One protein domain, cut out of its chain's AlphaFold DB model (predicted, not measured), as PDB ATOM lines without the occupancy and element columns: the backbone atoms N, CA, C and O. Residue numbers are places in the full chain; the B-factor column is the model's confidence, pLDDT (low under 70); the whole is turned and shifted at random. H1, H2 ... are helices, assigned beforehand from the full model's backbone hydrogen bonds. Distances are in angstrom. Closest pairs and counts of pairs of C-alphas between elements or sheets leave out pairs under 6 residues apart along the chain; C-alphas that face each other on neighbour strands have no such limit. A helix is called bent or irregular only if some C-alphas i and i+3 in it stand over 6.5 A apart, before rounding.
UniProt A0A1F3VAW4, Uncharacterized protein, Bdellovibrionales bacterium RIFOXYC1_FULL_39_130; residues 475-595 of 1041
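What this domain is: This is residues 475 to 595 of the 1041 residues of an uncharacterized protein of Bdellovibrionales bacterium RIFOXYC1_FULL_39_130 (UniProt A0A1F3VAW4). Two long helices, H1 and H3, run opposite ways as a slanted pair; H2 packs on H1 at one end of the model, and at the other end H4 folds back on H3 as a helical hairpin. The short H5 crosses H3 near the middle and packs on H4 too, while H6 and the irregular H7 lie beyond H5, apart from both long helices. The printed part has 121 residues with seven named helices, H1 to H7 in order along the chain, and no named strand; the class is all helix. It is compact, with a radius of gyration of the C-alphas of 15.5 A, yet elongated in outline, spanning 50 by 29 by 21 A.

How they stand to each other: H1, residues 475 to 497, touches H3, residues 518 to 537, with residues 520 to 527 of H3 alone; the closest C-alphas, of Ala 483 and Ala 520, are 4.9 A apart. They run opposite ways at a shallow tilt of 32 degrees, only just short of steep. With its residues 490 to 494 alone, H1 touches H2, residues 510 to 515, at a steep tilt of 49 degrees; the closest C-alphas, of Leu 490 and Tyr 515, are 5.5 A apart. H3 and H4, residues 541 to 551, form a hairpin at 28 degrees, closest at the C-alphas of Cys 535 and Cys 543, 4.8 A. H5, residues 560 to 567, touches H3 at a steep tilt of 68 degrees, only just short of about perpendicular, with the C-alphas of Phe 528 and Leu 564 closest at 5.0 A. H5 is about perpendicular to H4, at 89 degrees, and touches it; the C-alphas of Leu 550 and Trp 561 are closest, 5.0 A. H5 and H7, residues 584 to 593, only just touch, with 3 pairs of C-alphas within 8 A, Ser 566 and Ala 586 being closest at 6.8 A. H6, residues 578 to 581, touches no helix. The helix packing is mostly crossed, only just: 2 of 6 touching pairs with a tilt are shallow. Every O i to N i+4 pair is within hydrogen-bond range in H2, H3, H4 and H5, against 17 of 19 in H1 and 2 of 6 in H7, where 6 of 7 O i to N i+3 pairs are; H6 is too short for an i+4 pair.

Where its parts are: H1 begins at C-alpha 475 (155.673, 125.201, 106.008) and is 33.6 A long; H3 is 28.5 A, H4 15.3 A and H5 10.3 A. H7, 13.9 A, is irregular, with C-alphas 588 and 591 7.4 A apart, and ends at C-alpha 593 (150.764, 148.798, 105.938).

The domain as a whole: The C-alphas farthest apart, of Ala 504 and Gln 541, are 50.8 A apart. The printed part has no cut, and the link from H1 to H2, residues 498 to 509, is long. The mean pLDDT of the printed part is 76.5; among the residues under 70 are 502 to 509 and 585 to 595.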
ATOM      1  N   ASN A 475     154.573 124.880 105.092       88.44
ATOM      2  CA  ASN A 475     155.673 125.201 106.008       88.44
ATOM      3  C   ASN A 475     155.328 126.376 106.944       88.44
ATOM      4  O   ASN A 475     155.575 126.309 108.151       88.44
ATOM      5  N   ILE A 476     154.735 127.453 106.414       88.00
ATOM      6  CA  ILE A 476     154.292 128.606 107.215       88.00
ATOM      7  C   ILE A 476     153.229 128.177 108.225       88.00
ATOM      8  O   ILE A 476     153.285 128.581 109.389       88.00
ATOM      9  N   ASN A 477     152.261 127.366 107.798       89.25
ATOM     10  CA  ASN A 477     151.200 126.869 108.660       89.25
ATOM     11  C   ASN A 477     151.770 126.005 109.787       89.25
ATOM     12  O   ASN A 477     151.472 126.266 110.949       89.25
ATOM     13  N   GLU A 478     152.636 125.038 109.486       84.69
ATOM     14  CA  GLU A 478     153.252 124.173 110.496       84.69
ATOM     15  C   GLU A 478     154.022 124.985 111.554       84.69
ATOM     16  O   GLU A 478     153.786 124.834 112.758       84.69
ATOM     17  N   GLN A 479     154.867 125.925 111.114       79.38
ATOM     18  CA  GLN A 479     155.638 126.794 112.010       79.38
ATOM     19  C   GLN A 479     154.740 127.716 112.849       79.38
ATOM     20  O   GLN A 479     154.998 127.945 114.038       79.38
ATOM     21  N   SER A 480     153.666 128.233 112.251       86.94
ATOM     22  CA  SER A 480     152.765 129.181 112.906       86.94
ATOM     23  C   SER A 480     151.825 128.503 113.895       86.94
ATOM     24  O   SER A 480     151.602 129.035 114.980       86.94
ATOM     25  N   GLN A 481     151.280 127.328 113.571       85.69
ATOM     26  CA  GLN A 481     150.247 126.669 114.378       85.69
ATOM     27  C   GLN A 481     150.756 126.282 115.764       85.69
ATOM     28  O   GLN A 481     150.082 126.546 116.761       85.69
ATOM     29  N   SER A 482     151.967 125.719 115.860       83.19
ATOM     30  CA  SER A 482     152.546 125.377 117.164       83.19
ATOM     31  C   SER A 482     152.733 126.619 118.037       83.19
ATOM     32  O   SER A 482     152.372 126.605 119.215       83.19
ATOM     33  N   ALA A 483     153.262 127.705 117.467       86.94
ATOM     34  CA  ALA A 483     153.472 128.955 118.192       86.94
ATOM     35  C   ALA A 483     152.141 129.628 118.573       86.94
ATOM     36  O   ALA A 483     151.999 130.136 119.684       86.94
ATOM     37  N   LEU A 484     151.136 129.583 117.695       90.56
ATOM     38  CA  LEU A 484     149.798 130.108 117.960       90.56
ATOM     39  C   LEU A 484     149.081 129.331 119.058       90.56
ATOM     40  O   LEU A 484     148.424 129.943 119.902       90.56
ATOM     41  N   LYS A 485     149.228 128.005 119.086       89.25
ATOM     42  CA  LYS A 485     148.687 127.158 120.150       89.25
ATOM     43  C   LYS A 485     149.339 127.481 121.493       89.25
ATOM     44  O   LYS A 485     148.621 127.760 122.450       89.25
ATOM     45  N   GLU A 486     150.674 127.510 121.545       88.44
ATOM     46  CA  GLU A 486     151.457 127.890 122.734       88.44
ATOM     47  C   GLU A 486     151.007 129.260 123.264       88.44
ATOM     48  O   GLU A 486     150.604 129.402 124.417       88.44
ATOM     49  N   ARG A 487     150.967 130.261 122.381       91.19
ATOM     50  CA  ARG A 487     150.536 131.623 122.696       91.19
ATOM     51  C   ARG A 487     149.111 131.691 123.233       91.19
ATOM     52  O   ARG A 487     148.851 132.378 124.222       91.19
ATOM     53  N   THR A 488     148.179 131.014 122.563       91.88
ATOM     54  CA  THR A 488     146.763 131.005 122.947       91.88
ATOM     55  C   THR A 488     146.592 130.380 124.324       91.88
ATOM     56  O   THR A 488     145.829 130.909 125.131       91.88
ATOM     57  N   GLU A 489     147.333 129.312 124.622       91.94
ATOM     58  CA  GLU A 489     147.300 128.654 125.926       91.94
ATOM     59  C   GLU A 489     147.872 129.552 127.029       91.94
ATOM     60  O   GLU A 489     147.228 129.718 128.062       91.94
ATOM     61  N   LEU A 490     149.011 130.213 126.793       91.69
ATOM     62  CA  LEU A 490     149.602 131.159 127.750       91.69
ATOM     63  C   LEU A 490     148.631 132.290 128.107       91.69
ATOM     64  O   LEU A 490     148.415 132.587 129.284       91.69
ATOM     65  N   ILE A 491     148.003 132.896 127.095       91.75
ATOM     66  CA  ILE A 491     147.023 133.971 127.286       91.75
ATOM     67  C   ILE A 491     145.776 133.444 128.007       91.75
ATOM     68  O   ILE A 491     145.313 134.063 128.964       91.75
ATOM     69  N   SER A 492     145.252 132.291 127.590       91.06
ATOM     70  CA  SER A 492     144.034 131.720 128.173       91.06
ATOM     71  C   SER A 492     144.251 131.269 129.620       91.06
ATOM     72  O   SER A 492     143.394 131.507 130.468       91.06
ATOM     73  N   SER A 493     145.404 130.672 129.939       90.38
ATOM     74  CA  SER A 493     145.753 130.270 131.307       90.38
ATOM     75  C   SER A 493     145.913 131.478 132.218       90.38
ATOM     76  O   SER A 493     145.354 131.486 133.312       90.38
ATOM     77  N   MET A 494     146.576 132.538 131.743       90.62
ATOM     78  CA  MET A 494     146.678 133.806 132.469       90.62
ATOM     79  C   MET A 494     145.292 134.355 132.834       90.62
ATOM     80  O   MET A 494     145.062 134.759 133.974       90.62
ATOM     81  N   GLN A 495     144.355 134.336 131.879       88.75
ATOM     82  CA  GLN A 495     142.986 134.801 132.101       88.75
ATOM     83  C   GLN A 495     142.223 133.930 133.101       88.75
ATOM     84  O   GLN A 495     141.580 134.473 133.998       88.75
ATOM     85  N   ARG A 496     142.311 132.597 132.979       89.75
ATOM     86  CA  ARG A 496     141.662 131.654 133.908       89.75
ATOM     87  C   ARG A 496     142.193 131.795 135.334       89.75
ATOM     88  O   ARG A 496     141.417 131.722 136.279       89.75
ATOM     89  N   GLU A 497     143.496 132.017 135.485       88.00
ATOM     90  CA  GLU A 497     144.159 132.151 136.786       88.00
ATOM     91  C   GLU A 497     144.065 133.573 137.373       88.00
ATOM     92  O   GLU A 497     144.467 133.798 138.513       88.00
ATOM     93  N   GLY A 498     143.556 134.557 136.621       83.69
ATOM     94  CA  GLY A 498     143.476 135.956 137.062       83.69
ATOM     95  C   GLY A 498     144.840 136.635 137.270       83.69
ATOM     96  O   GLY A 498     144.913 137.734 137.830       83.69
ATOM     97  N   ALA A 499     145.924 135.992 136.834       77.31
ATOM     98  CA  ALA A 499     147.291 136.463 137.005       77.31
ATOM     99  C   ALA A 499     147.576 137.660 136.087       77.31
ATOM    100  O   ALA A 499     147.076 137.721 134.970       77.31
ATOM    101  N   CYS A 500     148.358 138.636 136.559       74.06
ATOM    102  CA  CYS A 500     148.699 139.865 135.820       74.06
ATOM    103  C   CYS A 500     147.504 140.757 135.406       74.06
ATOM    104  O   CYS A 500     147.719 141.804 134.804       74.06
ATOM    105  N   LEU A 501     146.270 140.396 135.786       70.88
ATOM    106  CA  LEU A 501     145.053 141.194 135.580       70.88
ATOM    107  C   LEU A 501     144.680 142.039 136.811       70.88
ATOM    108  O   LEU A 501     144.032 143.073 136.666       70.88
ATOM    109  N   ARG A 502     145.037 141.582 138.024       62.44
ATOM    110  CA  ARG A 502     144.689 142.237 139.308       62.44
ATOM    111  C   ARG A 502     145.777 142.170 140.390       62.44
ATOM    112  O   ARG A 502     145.759 142.980 141.310       62.44
ATOM    113  N   THR A 503     146.703 141.214 140.315       56.12
ATOM    114  CA  THR A 503     147.838 141.051 141.244       56.12
ATOM    115  C   THR A 503     149.084 141.793 140.755       56.12
ATOM    116  O   THR A 503     149.229 142.043 139.557       56.12
ATOM    117  N   ALA A 504     150.000 142.142 141.669       60.78
ATOM    118  CA  ALA A 504     151.283 142.759 141.331       60.78
ATOM    119  C   ALA A 504     152.125 141.802 140.466       60.78
ATOM    120  O   ALA A 504     152.805 140.921 140.973       60.78
ATOM    121  N   CYS A 505     152.034 141.965 139.150       68.69
ATOM    122  CA  CYS A 505     152.834 141.271 138.151       68.69
ATOM    123  C   CYS A 505     153.903 142.256 137.686       68.69
ATOM    124  O   CYS A 505     153.615 143.141 136.879       68.69
ATOM    125  N   ARG A 506     155.107 142.196 138.269       69.69
ATOM    126  CA  ARG A 506     156.224 143.056 137.854       69.69
ATOM    127  C   ARG A 506     157.028 142.360 136.767       69.69
ATOM    128  O   ARG A 506     157.065 141.135 136.694       69.69
ATOM    129  N   VAL A 507     157.656 143.158 135.909       61.16
ATOM    130  CA  VAL A 507     158.561 142.641 134.876       61.16
ATOM    131  C   VAL A 507     159.646 141.802 135.550       61.16
ATOM    132  O   VAL A 507     160.293 142.288 136.474       61.16
ATOM    133  N   GLY A 508     159.818 140.560 135.098       53.06
ATOM    134  CA  GLY A 508     160.813 139.619 135.627       53.06
ATOM    135  C   GLY A 508     160.323 138.682 136.738       53.06
ATOM    136  O   GLY A 508     160.987 137.682 136.999       53.06
ATOM    137  N   ASP A 509     159.158 138.922 137.346       69.19
ATOM    138  CA  ASP A 509     158.613 138.003 138.357       69.19
ATOM    139  C   ASP A 509     158.144 136.682 137.724       69.19
ATOM    140  O   ASP A 509     157.785 136.633 136.546       69.19
ATOM    141  N   ALA A 510     158.051 135.609 138.521       72.25
ATOM    142  CA  ALA A 510     157.673 134.273 138.044       72.25
ATOM    143  C   ALA A 510     156.347 134.253 137.256       72.25
ATOM    144  O   ALA A 510     156.247 133.583 136.232       72.25
ATOM    145  N   ALA A 511     155.342 135.025 137.687       76.25
ATOM    146  CA  ALA A 511     154.076 135.153 136.964       76.25
ATOM    147  C   ALA A 511     154.237 135.897 135.626       76.25
ATOM    148  O   ALA A 511     153.639 135.500 134.629       76.25
ATOM    149  N   TRP A 512     155.067 136.944 135.580       81.31
ATOM    150  CA  TRP A 512     155.355 137.666 134.341       81.31
ATOM    151  C   TRP A 512     156.122 136.777 133.360       81.31
ATOM    152  O   TRP A 512     155.718 136.663 132.208       81.31
ATOM    153  N   MET A 513     157.161 136.078 133.831       68.56
ATOM    154  CA  MET A 513     157.941 135.131 133.027       68.56
ATOM    155  C   MET A 513     157.081 133.971 132.513       68.56
ATOM    156  O   MET A 513     157.233 133.577 131.361       68.56
ATOM    157  N   LYS A 514     156.141 133.463 133.326       82.69
ATOM    158  CA  LYS A 514     155.216 132.384 132.937       82.69
ATOM    159  C   LYS A 514     154.262 132.799 131.812       82.69
ATOM    160  O   LYS A 514     153.975 131.968 130.963       82.69
ATOM    161  N   TYR A 515     153.744 134.032 131.807       84.88
ATOM    162  CA  TYR A 515     152.671 134.459 130.881       84.88
ATOM    163  C   TYR A 515     153.102 135.394 129.749       84.88
ATOM    164  O   TYR A 515     152.274 135.781 128.910       84.88
ATOM    165  N   ASN A 516     154.374 135.777 129.722       82.44
ATOM    166  CA  ASN A 516     154.958 136.522 128.621       82.44
ATOM    167  C   ASN A 516     154.949 135.677 127.335       82.44
ATOM    168  O   ASN A 516     155.318 134.507 127.346       82.44
ATOM    169  N   THR A 517     154.517 136.268 126.216       84.38
ATOM    170  CA  THR A 517     154.387 135.560 124.926       84.38
ATOM    171  C   THR A 517     155.530 135.815 123.948       84.38
ATOM    172  O   THR A 517     155.450 135.360 122.815       84.38
ATOM    173  N   PHE A 518     156.613 136.481 124.355       78.00
ATOM    174  CA  PHE A 518     157.697 136.941 123.477       78.00
ATOM    175  C   PHE A 518     158.273 135.840 122.586       78.00
ATOM    176  O   PHE A 518     158.476 136.049 121.392       78.00
ATOM    177  N   VAL A 519     158.505 134.649 123.143       70.81
ATOM    178  CA  VAL A 519     159.051 133.514 122.384       70.81
ATOM    179  C   VAL A 519     158.085 133.076 121.281       70.81
ATOM    180  O   VAL A 519     158.504 132.888 120.139       70.81
ATOM    181  N   ALA A 520     156.796 132.954 121.599       77.69
ATOM    182  CA  ALA A 520     155.770 132.588 120.629       77.69
ATOM    183  C   ALA A 520     155.522 133.711 119.605       77.69
ATOM    184  O   ALA A 520     155.446 133.443 118.407       77.69
ATOM    185  N   ASP A 521     155.482 134.968 120.055       81.81
ATOM    186  CA  ASP A 521     155.326 136.158 119.212       81.81
ATOM    187  C   ASP A 521     156.450 136.239 118.173       81.81
ATOM    188  O   ASP A 521     156.185 136.418 116.987       81.81
ATOM    189  N   ARG A 522     157.701 135.998 118.587       72.75
ATOM    190  CA  ARG A 522     158.861 135.970 117.687       72.75
ATOM    191  C   ARG A 522     158.745 134.883 116.616       72.75
ATOM    192  O   ARG A 522     159.092 135.143 115.467       72.75
ATOM    193  N   LYS A 523     158.264 133.680 116.963       74.69
ATOM    194  CA  LYS A 523     158.059 132.582 115.994       74.69
ATOM    195  C   LYS A 523     156.992 132.943 114.948       74.69
ATOM    196  O   LYS A 523     157.194 132.708 113.758       74.69
ATOM    197  N   ILE A 524     155.891 133.565 115.375       82.50
ATOM    198  CA  ILE A 524     154.797 133.986 114.483       82.50
ATOM    199  C   ILE A 524     155.246 135.157 113.594       82.50
ATOM    200  O   ILE A 524     155.054 135.113 112.381       82.50
ATOM    201  N   ALA A 525     155.918 136.162 114.163       76.62
ATOM    202  CA  ALA A 525     156.444 137.303 113.410       76.62
ATOM    203  C   ALA A 525     157.482 136.881 112.357       76.62
ATOM    204  O   ALA A 525     157.519 137.437 111.259       76.62
ATOM    205  N   LYS A 526     158.284 135.847 112.649       75.12
ATOM    206  CA  LYS A 526     159.191 135.243 111.664       75.12
ATOM    207  C   LYS A 526     158.421 134.721 110.446       75.12
ATOM    208  O   LYS A 526     158.788 135.032 109.318       75.12
ATOM    209  N   SER A 527     157.302 134.034 110.667       80.56
ATOM    210  CA  SER A 527     156.438 133.541 109.585       80.56
ATOM    211  C   SER A 527     155.804 134.671 108.763       80.56
ATOM    212  O   SER A 527     155.612 134.522 107.560       80.56
ATOM    213  N   PHE A 528     155.535 135.836 109.359       78.94
ATOM    214  CA  PHE A 528     155.109 137.013 108.594       78.94
ATOM    215  C   PHE A 528     156.233 137.571 107.712       78.94
ATOM    216  O   PHE A 528     156.001 137.837 106.536       78.94
ATOM    217  N   SER A 529     157.463 137.674 108.233       68.19
ATOM    218  CA  SER A 529     158.611 138.149 107.441       68.19
ATOM    219  C   SER A 529     158.844 137.311 106.177       68.19
ATOM    220  O   SER A 529     159.204 137.838 105.125       68.19
ATOM    221  N   TYR A 530     158.549 136.015 106.261       70.88
ATOM    222  CA  TYR A 530     158.610 135.069 105.155       70.88
ATOM    223  C   TYR A 530     157.567 135.357 104.072       70.88
ATOM    224  O   TYR A 530     157.908 135.476 102.894       70.88
ATOM    225  N   VAL A 531     156.306 135.537 104.475       74.31
ATOM    226  CA  VAL A 531     155.206 135.930 103.584       74.31
ATOM    227  C   VAL A 531     155.526 137.243 102.878       74.31
ATOM    228  O   VAL A 531     155.402 137.356 101.658       74.31
ATOM    229  N   SER A 532     155.995 138.226 103.643       70.31
ATOM    230  CA  SER A 532     156.397 139.522 103.123       70.31
ATOM    231  C   SER A 532     157.553 139.435 102.127       70.31
ATOM    232  O   SER A 532     157.520 140.124 101.110       70.31
ATOM    233  N   GLY A 533     158.549 138.580 102.378       64.00
ATOM    234  CA  GLY A 533     159.686 138.372 101.478       64.00
ATOM    235  C   GLY A 533     159.280 137.777 100.127       64.00
ATOM    236  O   GLY A 533     159.721 138.268  99.086       64.00
ATOM    237  N   VAL A 534     158.387 136.779 100.125       66.38
ATOM    238  CA  VAL A 534     157.816 136.224  98.882       66.38
ATOM    239  C   VAL A 534     157.056 137.310  98.124       66.38
ATOM    240  O   VAL A 534     157.288 137.512  96.935       66.38
ATOM    241  N   CYS A 535     156.198 138.056  98.819       71.94
ATOM    242  CA  CYS A 535     155.385 139.105  98.211       71.94
ATOM    243  C   CYS A 535     156.186 140.310  97.688       71.94
ATOM    244  O   CYS A 535     155.759 140.941  96.723       71.94
ATOM    245  N   ALA A 536     157.343 140.617  98.281       62.34
ATOM    246  CA  ALA A 536     158.218 141.695  97.827       62.34
ATOM    247  C   ALA A 536     158.973 141.341  96.532       62.34
ATOM    248  O   ALA A 536     159.151 142.204  95.669       62.34
ATOM    249  N   LYS A 537     159.403 140.078  96.386       56.84
ATOM    250  CA  LYS A 537     160.157 139.598  95.214       56.84
ATOM    251  C   LYS A 537     159.249 139.215  94.045       56.84
ATOM    252  O   LYS A 537     159.548 139.521  92.896       56.84
ATOM    253  N   GLU A 538     158.117 138.585  94.337       58.31
ATOM    254  CA  GLU A 538     157.187 138.038  93.349       58.31
ATOM    255  C   GLU A 538     155.950 138.944  93.261       58.31
ATOM    256  O   GLU A 538     154.876 138.634  93.786       58.31
ATOM    257  N   ARG A 539     156.100 140.118  92.631       51.00
ATOM    258  CA  ARG A 539     154.966 141.032  92.414       51.00
ATOM    259  C   ARG A 539     153.866 140.331  91.601       51.00
ATOM    260  O   ARG A 539     154.140 139.634  90.629       51.00
ATOM    261  N   GLY A 540     152.603 140.575  91.955       67.25
ATOM    262  CA  GLY A 540     151.445 140.107  91.183       67.25
ATOM    263  C   GLY A 540     150.843 138.785  91.677       67.25
ATOM    264  O   GLY A 540     150.464 138.664  92.841       67.25
ATOM    265  N   GLN A 541     150.674 137.818  90.771       73.12
ATOM    266  CA  GLN A 541     149.756 136.679  90.936       73.12
ATOM    267  C   GLN A 541     150.174 135.666  92.018       73.12
ATOM    268  O   GLN A 541     149.308 135.169  92.733       73.12
ATOM    269  N   LYS A 542     151.477 135.405  92.204       74.44
ATOM    270  CA  LYS A 542     151.972 134.455  93.223       74.44
ATOM    271  C   LYS A 542     151.765 134.950  94.658       74.44
ATOM    272  O   LYS A 542     151.383 134.169  95.522       74.44
ATOM    273  N   CYS A 543     151.972 136.244  94.921       81.75
ATOM    274  CA  CYS A 543     151.670 136.823  96.236       81.75
ATOM    275  C   CYS A 543     150.166 136.748  96.544       81.75
ATOM    276  O   CYS A 543     149.776 136.432  97.668       81.75
ATOM    277  N   LEU A 544     149.314 136.990  95.540       83.81
ATOM    278  CA  LEU A 544     147.866 136.855  95.695       83.81
ATOM    279  C   LEU A 544     147.460 135.401  95.984       83.81
ATOM    280  O   LEU A 544     146.636 135.163  96.861       83.81
ATOM    281  N   GLU A 545     148.061 134.434  95.292       87.44
ATOM    282  CA  GLU A 545     147.855 133.004  95.541       87.44
ATOM    283  C   GLU A 545     148.277 132.598  96.962       87.44
ATOM    284  O   GLU A 545     147.515 131.926  97.661       87.44
ATOM    285  N   LEU A 546     149.445 133.064  97.422       85.88
ATOM    286  CA  LEU A 546     149.932 132.845  98.786       85.88
ATOM    287  C   LEU A 546     148.959 133.425  99.815       85.88
ATOM    288  O   LEU A 546     148.552 132.729 100.744       85.88
ATOM    289  N   LYS A 547     148.551 134.684  99.629       88.38
ATOM    290  CA  LYS A 547     147.581 135.358 100.493       88.38
ATOM    291  C   LYS A 547     146.276 134.567 100.579       88.38
ATOM    292  O   LYS A 547     145.853 134.229 101.679       88.38
ATOM    293  N   ASN A 548     145.670 134.238  99.437       90.81
ATOM    294  CA  ASN A 548     144.397 133.516  99.388       90.81
ATOM    295  C   ASN A 548     144.501 132.146 100.080       90.81
ATOM    296  O   ASN A 548     143.587 131.730 100.789       90.81
ATOM    297  N   SER A 549     145.633 131.458  99.908       92.12
ATOM    298  CA  SER A 549     145.886 130.161 100.542       92.12
ATOM    299  C   SER A 549     146.028 130.273 102.064       92.12
ATOM    300  O   SER A 549     145.528 129.421 102.793       92.12
ATOM    301  N   LEU A 550     146.658 131.341 102.565       90.94
ATOM    302  CA  LEU A 550     146.766 131.613 104.004       90.94
ATOM    303  C   LEU A 550     145.433 132.073 104.616       90.94
ATOM    304  O   LEU A 550     145.131 131.726 105.757       90.94
ATOM    305  N   GLU A 551     144.613 132.824 103.877       92.75
ATOM    306  CA  GLU A 551     143.262 133.218 104.302       92.75
ATOM    307  C   GLU A 551     142.321 132.010 104.445       92.75
ATOM    308  O   GLU A 551     141.420 132.026 105.286       92.75
ATOM    309  N   ALA A 552     142.552 130.934 103.686       93.19
ATOM    310  CA  ALA A 552     141.779 129.696 103.781       93.19
ATOM    311  C   ALA A 552     142.056 128.886 105.066       93.19
ATOM    312  O   ALA A 552     141.281 127.995 105.416       93.19
ATOM    313  N   ILE A 553     143.140 129.185 105.791       90.88
ATOM    314  CA  ILE A 553     143.527 128.462 107.006       90.88
ATOM    315  C   ILE A 553     142.916 129.148 108.230       90.88
ATOM    316  O   ILE A 553     143.308 130.251 108.615       90.88
ATOM    317  N   SER A 554     141.969 128.471 108.880       89.69
ATOM    318  CA  SER A 554     141.325 128.969 110.098       89.69
ATOM    319  C   SER A 554     142.254 128.895 111.316       89.69
ATOM    320  O   SER A 554     143.024 127.949 111.491       89.69
ATOM    321  N   THR A 555     142.153 129.893 112.191       84.19
ATOM    322  CA  THR A 555     142.854 129.967 113.478       84.19
ATOM    323  C   THR A 555     141.862 130.332 114.591       84.19
ATOM    324  O   THR A 555     140.773 130.837 114.306       84.19
ATOM    325  N   PRO A 556     142.221 130.178 115.880       77.19
ATOM    326  CA  PRO A 556     141.350 130.585 116.988       77.19
ATOM    327  C   PRO A 556     140.953 132.076 117.000       77.19
ATOM    328  O   PRO A 556     140.056 132.462 117.751       77.19
ATOM    329  N   LYS A 557     141.634 132.931 116.224       78.69
ATOM    330  CA  LYS A 557     141.466 134.393 116.215       78.69
ATOM    331  C   LYS A 557     141.310 134.989 114.805       78.69
ATOM    332  O   LYS A 557     141.670 136.141 114.596       78.69
ATOM    333  N   GLY A 558     140.733 134.233 113.867       84.69
ATOM    334  CA  GLY A 558     140.499 134.666 112.482       84.69
ATOM    335  C   GLY A 558     141.086 133.664 111.497       84.69
ATOM    336  O   GLY A 558     141.018 132.456 111.728       84.69
ATOM    337  N   ASN A 559     141.710 134.146 110.428       91.06
ATOM    338  CA  ASN A 559     142.510 133.302 109.535       91.06
ATOM    339  C   ASN A 559     144.020 133.526 109.726       91.06
ATOM    340  O   ASN A 559     144.450 134.476 110.385       91.06
ATOM    341  N   LEU A 560     144.830 132.619 109.179       89.94
ATOM    342  CA  LEU A 560     146.277 132.654 109.366       89.94
ATOM    343  C   LEU A 560     146.897 133.919 108.759       89.94
ATOM    344  O   LEU A 560     147.766 134.518 109.388       89.94
ATOM    345  N   TRP A 561     146.416 134.376 107.600       88.38
ATOM    346  CA  TRP A 561     146.872 135.631 106.996       88.38
ATOM    347  C   TRP A 561     146.659 136.841 107.921       88.38
ATOM    348  O   TRP A 561     147.597 137.596 108.179       88.38
ATOM    349  N   GLU A 562     145.455 137.014 108.469       86.19
ATOM    350  CA  GLU A 562     145.126 138.113 109.387       86.19
ATOM    351  C   GLU A 562     146.014 138.111 110.632       86.19
ATOM    352  O   GLU A 562     146.469 139.165 111.089       86.19
ATOM    353  N   ILE A 563     146.277 136.921 111.171       87.56
ATOM    354  CA  ILE A 563     147.111 136.729 112.351       87.56
ATOM    355  C   ILE A 563     148.570 137.058 112.064       87.56
ATOM    356  O   ILE A 563     149.181 137.801 112.833       87.56
ATOM    357  N   LEU A 564     149.120 136.554 110.958       85.56
ATOM    358  CA  LEU A 564     150.485 136.866 110.543       85.56
ATOM    359  C   LEU A 564     150.639 138.366 110.292       85.56
ATOM    360  O   LEU A 564     151.557 138.976 110.834       85.56
ATOM    361  N   ASN A 565     149.697 138.989 109.585       80.06
ATOM    362  CA  ASN A 565     149.724 140.425 109.310       80.06
ATOM    363  C   ASN A 565     149.626 141.287 110.582       80.06
ATOM    364  O   ASN A 565     150.203 142.369 110.664       80.06
ATOM    365  N   SER A 566     148.930 140.797 111.608       80.62
ATOM    366  CA  SER A 566     148.820 141.481 112.904       80.62
ATOM    367  C   SER A 566     150.002 141.192 113.838       80.62
ATOM    368  O   SER A 566     150.175 141.893 114.834       80.62
ATOM    369  N   SER A 567     150.823 140.179 113.536       82.81
ATOM    370  CA  SER A 567     151.838 139.650 114.456       82.81
ATOM    371  C   SER A 567     152.954 140.631 114.802       82.81
ATOM    372  O   SER A 567     153.438 140.630 115.932       82.81
ATOM    373  N   VAL A 568     153.307 141.530 113.879       73.12
ATOM    374  CA  VAL A 568     154.295 142.599 114.118       73.12
ATOM    375  C   VAL A 568     153.828 143.620 115.161       73.12
ATOM    376  O   VAL A 568     154.629 144.401 115.668       73.12
ATOM    377  N   TRP A 569     152.541 143.586 115.514       76.75
ATOM    378  CA  TRP A 569     151.907 144.468 116.489       76.75
ATOM    379  C   TRP A 569     151.497 143.752 117.777       76.75
ATOM    380  O   TRP A 569     150.784 144.323 118.606       76.75
ATOM    381  N   PHE A 570     151.902 142.494 117.962       81.88
ATOM    382  CA  PHE A 570     151.636 141.776 119.201       81.88
ATOM    383  C   PHE A 570     152.408 142.390 120.367       81.88
ATOM    384  O   PHE A 570     153.618 142.595 120.300       81.88
ATOM    385  N   VAL A 571     151.707 142.631 121.477       80.12
ATOM    386  CA  VAL A 571     152.341 143.020 122.738       80.12
ATOM    387  C   VAL A 571     152.543 141.786 123.613       80.12
ATOM    388  O   VAL A 571     151.579 141.175 124.085       80.12
ATOM    389  N   SER A 572     153.810 141.426 123.838       81.62
ATOM    390  CA  SER A 572     154.187 140.225 124.594       81.62
ATOM    391  C   SER A 572     153.984 140.336 126.104       81.62
ATOM    392  O   SER A 572     153.935 139.316 126.796       81.62
ATOM    393  N   ASP A 573     153.884 141.563 126.618       79.88
ATOM    394  CA  ASP A 573     153.736 141.839 128.043       79.88
ATOM    395  C   ASP A 573     152.370 141.337 128.558       79.88
ATOM    396  O   ASP A 573     151.326 141.779 128.069       79.88
ATOM    397  N   PRO A 574     152.336 140.430 129.555       80.88
ATOM    398  CA  PRO A 574     151.088 139.893 130.090       80.88
ATOM    399  C   PRO A 574     150.218 140.929 130.810       80.88
ATOM    400  O   PRO A 574     149.037 140.675 131.030       80.88
ATOM    401  N   ARG A 575     150.776 142.095 131.159       80.81
ATOM    402  CA  ARG A 575     150.049 143.207 131.792       80.81
ATOM    403  C   ARG A 575     149.236 144.021 130.786       80.81
ATOM    404  O   ARG A 575     148.378 144.806 131.182       80.81
ATOM    405  N   SER A 576     149.528 143.876 129.496       81.81
ATOM    406  CA  SER A 576     148.853 144.634 128.451       81.81
ATOM    407  C   SER A 576     147.416 144.145 128.236       81.81
ATOM    408  O   SER A 576     147.148 142.943 128.332       81.81
ATOM    409  N   PRO A 577     146.484 145.054 127.893       83.75
ATOM    410  CA  PRO A 577     145.123 144.700 127.509       83.75
ATOM    411  C   PRO A 577     145.070 143.602 126.437       83.75
ATOM    412  O   PRO A 577     145.863 143.595 125.495       83.75
ATOM    413  N   LEU A 578     144.102 142.686 126.552       83.44
ATOM    414  CA  LEU A 578     143.996 141.502 125.688       83.44
ATOM    415  C   LEU A 578     143.959 141.847 124.190       83.44
ATOM    416  O   LEU A 578     144.569 141.152 123.385       83.44
ATOM    417  N   ASN A 579     143.276 142.927 123.821       82.31
ATOM    418  CA  ASN A 579     143.199 143.419 122.446       82.31
ATOM    419  C   ASN A 579     144.570 143.877 121.909       82.31
ATOM    420  O   ASN A 579     144.915 143.574 120.768       82.31
ATOM    421  N   GLN A 580     145.395 144.534 122.732       79.12
ATOM    422  CA  GLN A 580     146.776 144.893 122.376       79.12
ATOM    423  C   GLN A 580     147.663 143.654 122.261       79.12
ATOM    424  O   GLN A 580     148.491 143.555 121.357       79.12
ATOM    425  N   ARG A 581     147.434 142.653 123.118       83.38
ATOM    426  CA  ARG A 581     148.110 141.359 122.992       83.38
ATOM    427  C   ARG A 581     147.757 140.641 121.689       83.38
ATOM    428  O   ARG A 581     148.515 139.772 121.296       83.38
ATOM    429  N   TRP A 582     146.675 140.978 120.991       85.94
ATOM    430  CA  TRP A 582     146.348 140.428 119.664       85.94
ATOM    431  C   TRP A 582     146.537 141.432 118.518       85.94
ATOM    432  O   TRP A 582     146.084 141.182 117.405       85.94
ATOM    433  N   GLY A 583     147.219 142.555 118.764       76.06
ATOM    434  CA  GLY A 583     147.518 143.542 117.728       76.06
ATOM    435  C   GLY A 583     146.288 144.280 117.186       76.06
ATOM    436  O   GLY A 583     146.362 144.880 116.121       76.06
ATOM    437  N   GLU A 584     145.145 144.293 117.882       73.81
ATOM    438  CA  GLU A 584     143.901 144.869 117.338       73.81
ATOM    439  C   GLU A 584     143.970 146.392 117.113       73.81
ATOM    440  O   GLU A 584     143.302 146.914 116.220       73.81
ATOM    441  N   HIS A 585     144.816 147.116 117.857       59.19
ATOM    442  CA  HIS A 585     145.072 148.542 117.602       59.19
ATOM    443  C   HIS A 585     145.753 148.790 116.241       59.19
ATOM    444  O   HIS A 585     145.625 149.883 115.691       59.19
ATOM    445  N   ALA A 586     146.388 147.774 115.650       53.06
ATOM    446  CA  ALA A 586     147.056 147.859 114.356       53.06
ATOM    447  C   ALA A 586     146.112 147.978 113.158       53.06
ATOM    448  O   ALA A 586     146.507 148.493 112.113       53.06
ATOM    449  N   LYS A 587     144.842 147.561 113.295       51.34
ATOM    450  CA  LYS A 587     143.842 147.692 112.219       51.34
ATOM    451  C   LYS A 587     143.652 149.148 111.782       51.34
ATOM    452  O   LYS A 587     143.360 149.386 110.613       51.34
ATOM    453  N   LYS A 588     143.902 150.116 112.673       48.75
ATOM    454  CA  LYS A 588     143.896 151.557 112.357       48.75
ATOM    455  C   LYS A 588     145.059 151.991 111.456       48.75
ATOM    456  O   LYS A 588     144.908 152.945 110.707       48.75
ATOM    457  N   PHE A 589     146.173 151.261 111.477       46.56
ATOM    458  CA  PHE A 589     147.360 151.501 110.648       46.56
ATOM    459  C   PHE A 589     147.390 150.619 109.380       46.56
ATOM    460  O   PHE A 589     148.273 150.765 108.537       46.56
ATOM    461  N   SER A 590     146.406 149.724 109.206       40.00
ATOM    462  CA  SER A 590     146.363 148.713 108.133       40.00
ATOM    463  C   SER A 590     146.378 149.284 106.706       40.00
ATOM    464  O   SER A 590     146.917 148.646 105.802       40.00
ATOM    465  N   HIS A 591     145.864 150.503 106.500       37.00
ATOM    466  CA  HIS A 591     145.872 151.172 105.194       37.00
ATOM    467  C   HIS A 591     147.246 151.746 104.799       37.00
ATOM    468  O   HIS A 591     147.529 151.834 103.609       37.00
ATOM    469  N   ALA A 592     148.126 152.059 105.757       35.88
ATOM    470  CA  ALA A 592     149.520 152.433 105.476       35.88
ATOM    471  C   ALA A 592     150.414 151.194 105.232       35.88
ATOM    472  O   ALA A 592     151.388 151.229 104.481       35.88
ATOM    473  N   VAL A 593     150.026 150.070 105.841       36.62
ATOM    474  CA  VAL A 593     150.764 148.798 105.938       36.62
ATOM    475  C   VAL A 593     150.603 147.911 104.688       36.62
ATOM    476  O   VAL A 593     151.472 147.099 104.394       36.62
ATOM    477  N   LEU A 594     149.568 148.104 103.859       31.73
ATOM    478  CA  LEU A 594     149.420 147.387 102.574       31.73
ATOM    479  C   LEU A 594     150.432 147.812 101.486       31.73
ATOM    480  O   LEU A 594     150.400 147.282 100.378       31.73
ATOM    481  N   SER A 595     151.361 148.718 101.812       32.09
ATOM    482  CA  SER A 595     152.540 149.042 101.000       32.09
ATOM    483  C   SER A 595     153.847 148.431 101.532       32.09
ATOM    484  O   SER A 595     154.916 148.774 101.035       32.09
TER     485      SER A 595